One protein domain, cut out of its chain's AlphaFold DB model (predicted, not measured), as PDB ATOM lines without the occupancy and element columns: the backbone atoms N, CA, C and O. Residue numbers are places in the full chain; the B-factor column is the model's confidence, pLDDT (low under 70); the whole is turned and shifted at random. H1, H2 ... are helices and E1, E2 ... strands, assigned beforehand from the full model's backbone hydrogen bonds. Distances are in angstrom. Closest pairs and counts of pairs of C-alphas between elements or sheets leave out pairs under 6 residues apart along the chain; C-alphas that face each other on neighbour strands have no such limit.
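What this domain is: This is residues 123 to 164 of the 312 residues of an uncharacterized protein of bacterium (UniProt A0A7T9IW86). What does the printed part look like? It is a small body with a two-strand hairpin, E1 and E2, in its middle, the helix H1 packed on one side by E2, and a long loop swung out on the other side. That loop, residues 137 to 153, runs back past E1 to reach H1. What is it made of? The printed part has 42 residues, with the named elements in the order E1, E2, H1; the two strands are antiparallel, the class is mixed, helices and strands, and under half of the residues are in named elements. How large is it? It is compact, with a radius of gyration of the C-alphas of 9.9 A and spans of 26 by 20 by 13 A.

How they stand to each other: How do the strands pair? E1, residues 123 to 126, and E2, residues 132 to 136, form an antiparallel hairpin at 158 degrees between their directions. N 123 and O 135 are within hydrogen-bond range at 2.8 A, and so are N 133 and O 125 at 2.9 A. Where is the helix? H1, residues 154 to 163, comes closest to E2 at the C-alphas of Phe 160 and Val 132, 5.6 A apart. E1 and H1 are near each other, with 6 pairs of C-alphas within 10 A. Is the helix's backbone complete? Every O i to N i+4 pair in H1 is within hydrogen-bond range.

Where its parts are: Where do the strands run? E1 begins at C-alpha 123, (45.481, 12.839, 25.233), and is 10.4 A long; E2, residues 132 to 136, is 13.5 A long. Where does H1 end? H1, residues 154 to 163, is 14.4 A long and ends at C-alpha 163, (32.977, 23.807, 27.534).

The domain as a whole: How far does it reach? The two C-alphas farthest apart, those of Gly 146 and Ala 162, are 26.5 A apart. Which links are long? The link from E2 to H1, 17 residues, is long, and that from E1 to E2 is tight. Is anything cut or uncertain? The printed part has no cut, its mean pLDDT is 93.1, and no printed residue is under 70.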
ATOM      1  N   ASN A 123      44.678  11.968  24.391       95.62
ATOM      2  CA  ASN A 123      45.481  12.839  25.233       95.62
ATOM      3  C   ASN A 123      44.879  14.246  25.196       95.62
ATOM      4  O   ASN A 123      44.094  14.559  24.298       95.62
ATOM      5  N   TYR A 124      45.216  15.099  26.158       97.06
ATOM      6  CA  TYR A 124      44.695  16.463  26.184       97.06
ATOM      7  C   TYR A 124      45.770  17.514  26.393       97.06
ATOM      8  O   TYR A 124      46.827  17.258  26.969       97.06
ATOM      9  N   TYR A 125      45.448  18.723  25.954       97.25
ATOM     10  CA  TYR A 125      46.137  19.943  26.333       97.25
ATOM     11  C   TYR A 125      45.125  20.910  26.942       97.25
ATOM     12  O   TYR A 125      44.002  21.019  26.457       97.25
ATOM     13  N   LYS A 126      45.513  21.597  28.017       96.56
ATOM     14  CA  LYS A 126      44.706  22.659  28.620       96.56
ATOM     15  C   LYS A 126      45.414  23.983  28.385       96.56
ATOM     16  O   LYS A 126      46.546  24.160  28.841       96.56
ATOM     17  N   THR A 127      44.769  24.887  27.658       93.31
ATOM     18  CA  THR A 127      45.324  26.212  27.376       93.31
ATOM     19  C   THR A 127      45.381  27.055  28.652       93.31
ATOM     20  O   THR A 127      44.744  26.743  29.662       93.31
ATOM     21  N   THR A 128      46.119  28.166  28.620       93.62
ATOM     22  CA  THR A 128      46.162  29.133  29.735       93.62
ATOM     23  C   THR A 128      44.801  29.766  30.030       93.62
ATOM     24  O   THR A 128      44.564  30.212  31.147       93.62
ATOM     25  N   GLU A 129      43.897  29.769  29.049       91.88
ATOM     26  CA  GLU A 129      42.508  30.230  29.174       91.88
ATOM     27  C   GLU A 129      41.576  29.144  29.741       91.88
ATOM     28  O   GLU A 129      40.390  29.376  29.959       91.88
ATOM     29  N   GLY A 130      42.112  27.949  30.003       91.25
ATOM     30  CA  GLY A 130      41.380  26.821  30.561       91.25
ATOM     31  C   GLY A 130      40.654  25.963  29.530       91.25
ATOM     32  O   GLY A 130      39.994  25.012  29.940       91.25
ATOM     33  N   VAL A 131      40.781  26.247  28.230       93.00
ATOM     34  CA  VAL A 131      40.154  25.463  27.155       93.00
ATOM     35  C   VAL A 131      40.847  24.110  27.031       93.00
ATOM     36  O   VAL A 131      42.077  24.040  27.000       93.00
ATOM     37  N   VAL A 132      40.061  23.037  26.976       94.12
ATOM     38  CA  VAL A 132      40.561  21.671  26.807       94.12
ATOM     39  C   VAL A 132      40.527  21.291  25.329       94.12
ATOM     40  O   VAL A 132      39.477  21.309  24.691       94.12
ATOM     41  N   GLU A 133      41.676  20.889  24.800       93.81
ATOM     42  CA  GLU A 133      41.828  20.345  23.452       93.81
ATOM     43  C   GLU A 133      42.159  18.854  23.533       93.81
ATOM     44  O   GLU A 133      43.014  18.444  24.320       93.81
ATOM     45  N   LEU A 134      41.479  18.038  22.722       94.12
ATOM     46  CA  LEU A 134      41.663  16.588  22.683       94.12
ATOM     47  C   LEU A 134      42.472  16.179  21.453       94.12
ATOM     48  O   LEU A 134      42.191  16.606  20.335       94.12
ATOM     49  N   PHE A 135      43.431  15.285  21.660       93.62
ATOM     50  CA  PHE A 135      44.291  14.724  20.626       93.62
ATOM     51  C   PHE A 135      44.194  13.196  20.644       93.62
ATOM     52  O   PHE A 135      44.023  12.618  21.718       93.62
ATOM     53  N   PRO A 136      44.320  12.518  19.493       91.44
ATOM     54  CA  PRO A 136      44.408  11.059  19.444       91.44
ATOM     55  C   PRO A 136      45.516  10.503  20.361       91.44
ATOM     56  O   PRO A 136      46.566  11.128  20.515       91.44
ATOM     57  N   ALA A 137      45.302   9.335  20.981       89.62
ATOM     58  CA  ALA A 137      46.244   8.754  21.952       89.62
ATOM     59  C   ALA A 137      47.666   8.495  21.414       89.62
ATOM     60  O   ALA A 137      48.617   8.455  22.197       89.62
ATOM     61  N   ASP A 138      47.837   8.315  20.102       91.38
ATOM     62  CA  ASP A 138      49.144   8.151  19.455       91.38
ATOM     63  C   ASP A 138      49.959   9.457  19.414       91.38
ATOM     64  O   ASP A 138      51.193   9.422  19.347       91.38
ATOM     65  N   VAL A 139      49.301  10.611  19.555       94.00
ATOM     66  CA  VAL A 139      49.937  11.928  19.624       94.00
ATOM     67  C   VAL A 139      50.413  12.198  21.054       94.00
ATOM     68  O   VAL A 139      49.648  12.605  21.924       94.00
ATOM     69  N   LYS A 140      51.709  11.979  21.310       95.62
ATOM     70  CA  LYS A 140      52.323  12.168  22.644       95.62
ATOM     71  C   LYS A 140      52.707  13.613  22.974       95.62
ATOM     72  O   LYS A 140      52.931  13.923  24.140       95.62
ATOM     73  N   HIS A 141      52.838  14.473  21.966       97.06
ATOM     74  CA  HIS A 141      53.250  15.869  22.127       97.06
ATOM     75  C   HIS A 141      52.362  16.784  21.288       97.06
ATOM     76  O   HIS A 141      51.948  16.408  20.193       97.06
ATOM     77  N   HIS A 142      52.106  17.994  21.783       95.94
ATOM     78  CA  HIS A 142      51.327  18.996  21.072       95.94
ATOM     79  C   HIS A 142      52.033  19.362  19.755       95.94
ATOM     80  O   HIS A 142      53.196  19.775  19.802       95.94
ATOM     81  N   PRO A 143      51.367  19.281  18.589       91.62
ATOM     82  CA  PRO A 143      52.031  19.405  17.288       91.62
ATOM     83  C   PRO A 143      52.680  20.778  17.057       91.62
ATOM     84  O   PRO A 143      53.654  20.879  16.321       91.62
ATOM     85  N   ILE A 144      52.154  21.828  17.698       94.56
ATOM     86  CA  ILE A 144      52.652  23.209  17.565       94.56
ATOM     87  C   ILE A 144      53.586  23.602  18.717       94.56
ATOM     88  O   ILE A 144      54.559  24.318  18.514       94.56
ATOM     89  N   LEU A 145      53.291  23.144  19.936       94.38
ATOM     90  CA  LEU A 145      53.930  23.650  21.158       94.38
ATOM     91  C   LEU A 145      55.047  22.723  21.648       94.38
ATOM     92  O   LEU A 145      55.817  23.103  22.522       94.38
ATOM     93  N   GLY A 146      55.114  21.489  21.135       95.38
ATOM     94  CA  GLY A 146      56.099  20.484  21.536       95.38
ATOM     95  C   GLY A 146      55.950  19.972  22.973       95.38
ATOM     96  O   GLY A 146      56.735  19.131  23.399       95.38
ATOM     97  N   VAL A 147      54.959  20.447  23.733       95.94
ATOM     98  CA  VAL A 147      54.714  20.024  25.117       95.94
ATOM     99  C   VAL A 147      54.131  18.615  25.165       95.94
ATOM    100  O   VAL A 147      53.334  18.243  24.306       95.94
ATOM    101  N   ALA A 148      54.523  17.825  26.163       97.00
ATOM    102  CA  ALA A 148      53.982  16.483  26.358       97.00
ATOM    103  C   ALA A 148      52.485  16.542  26.693       97.00
ATOM    104  O   ALA A 148      52.056  17.364  27.504       97.00
ATOM    105  N   LEU A 149      51.705  15.657  26.073       97.06
ATOM    106  CA  LEU A 149      50.262  15.568  26.266       97.06
ATOM    107  C   LEU A 149      49.942  14.438  27.256       97.06
ATOM    108  O   LEU A 149      50.208  13.273  26.946       97.06
ATOM    109  N   PRO A 150      49.394  14.736  28.445       96.88
ATOM    110  CA  PRO A 150      48.896  13.705  29.346       96.88
ATOM    111  C   PRO A 150      47.646  13.015  28.783       96.88
ATOM    112  O   PRO A 150      46.857  13.611  28.048       96.88
ATOM    113  N   ALA A 151      47.438  11.761  29.187       95.81
ATOM    114  CA  ALA A 151      46.209  11.024  28.910       95.81
ATOM    115  C   ALA A 151      44.992  11.726  29.537       95.81
ATOM    116  O   ALA A 151      45.075  12.243  30.655       95.81
ATOM    117  N   VAL A 152      43.859  11.733  28.829       94.56
ATOM    118  CA  VAL A 152      42.599  12.303  29.329       94.56
ATOM    119  C   VAL A 152      42.160  11.586  30.603       94.56
ATOM    120  O   VAL A 152      42.167  10.359  30.675       94.56
ATOM    121  N   THR A 153      41.740  12.357  31.604       93.38
ATOM    122  CA  THR A 153      41.111  11.845  32.827       93.38
ATOM    123  C   THR A 153      39.616  12.151  32.826       93.38
ATOM    124  O   THR A 153      39.129  12.971  32.045       93.38
ATOM    125  N   THR A 154      38.859  11.478  33.694       86.69
ATOM    126  CA  THR A 154      37.410  11.691  33.824       86.69
ATOM    127  C   THR A 154      37.063  13.139  34.157       86.69
ATOM    128  O   THR A 154      36.092  13.669  33.624       86.69
ATOM    129  N   ASP A 155      37.883  13.788  34.982       91.44
ATOM    130  CA  ASP A 155      37.647  15.158  35.441       91.44
ATOM    131  C   ASP A 155      37.828  16.156  34.293       91.44
ATOM    132  O   ASP A 155      36.957  16.983  34.032       91.44
ATOM    133  N   VAL A 156      38.913  16.001  33.529       92.69
ATOM    134  CA  VAL A 156      39.204  16.803  32.331       92.69
ATOM    135  C   VAL A 156      38.123  16.614  31.271       92.69
ATOM    136  O   VAL A 156      37.721  17.564  30.601       92.69
ATOM    137  N   MET A 157      37.611  15.394  31.133       89.88
ATOM    138  CA  MET A 157      36.509  15.126  30.222       89.88
ATOM    139  C   MET A 157      35.222  15.839  30.660       89.88
ATOM    140  O   MET A 157      34.491  16.362  29.819       89.88
ATOM    141  N   GLY A 158      34.959  15.904  31.969       87.00
ATOM    142  CA  GLY A 158      33.871  16.701  32.530       87.00
ATOM    143  C   GLY A 158      33.998  18.185  32.175       87.00
ATOM    144  O   GLY A 158      33.022  18.795  31.740       87.00
ATOM    145  N   GLU A 159      35.209  18.741  32.276       91.81
ATOM    146  CA  GLU A 159      35.501  20.117  31.852       91.81
ATOM    147  C   GLU A 159      35.268  20.314  30.346       91.81
ATOM    148  O   GLU A 159      34.597  21.265  29.945       91.81
ATOM    149  N   PHE A 160      35.746  19.391  29.508       91.50
ATOM    150  CA  PHE A 160      35.576  19.465  28.056       91.50
ATOM    151  C   PHE A 160      34.100  19.450  27.633       91.50
ATOM    152  O   PHE A 160      33.695  20.238  26.777       91.50
ATOM    153  N   VAL A 161      33.276  18.583  28.238       88.31
ATOM    154  CA  VAL A 161      31.827  18.527  27.964       88.31
ATOM    155  C   VAL A 161      31.134  19.814  28.411       88.31
ATOM    156  O   VAL A 161      30.262  20.313  27.701       88.31
ATOM    157  N   ALA A 162      31.527  20.373  29.559       88.50
ATOM    158  CA  ALA A 162      30.984  21.640  30.038       88.50
ATOM    159  C   ALA A 162      31.324  22.809  29.095       88.50
ATOM    160  O   ALA A 162      30.480  23.676  28.868       88.50
ATOM    161  N   GLN A 163      32.528  22.809  28.514       89.50
ATOM    162  CA  GLN A 163      32.977  23.807  27.534       89.50
ATOM    163  C   GLN A 163      32.323  23.634  26.160       89.50
ATOM    164  O   GLN A 163      32.133  24.610  25.438       89.50
ATOM    165  N   ASN A 164      31.941  22.406  25.806       86.69
ATOM    166  CA  ASN A 164      31.372  22.073  24.507       86.69
ATOM    167  C   ASN A 164      29.992  21.407  24.667       86.69
ATOM    168  O   ASN A 164      29.842  20.224  24.364       86.69
TER     169      ASN A 164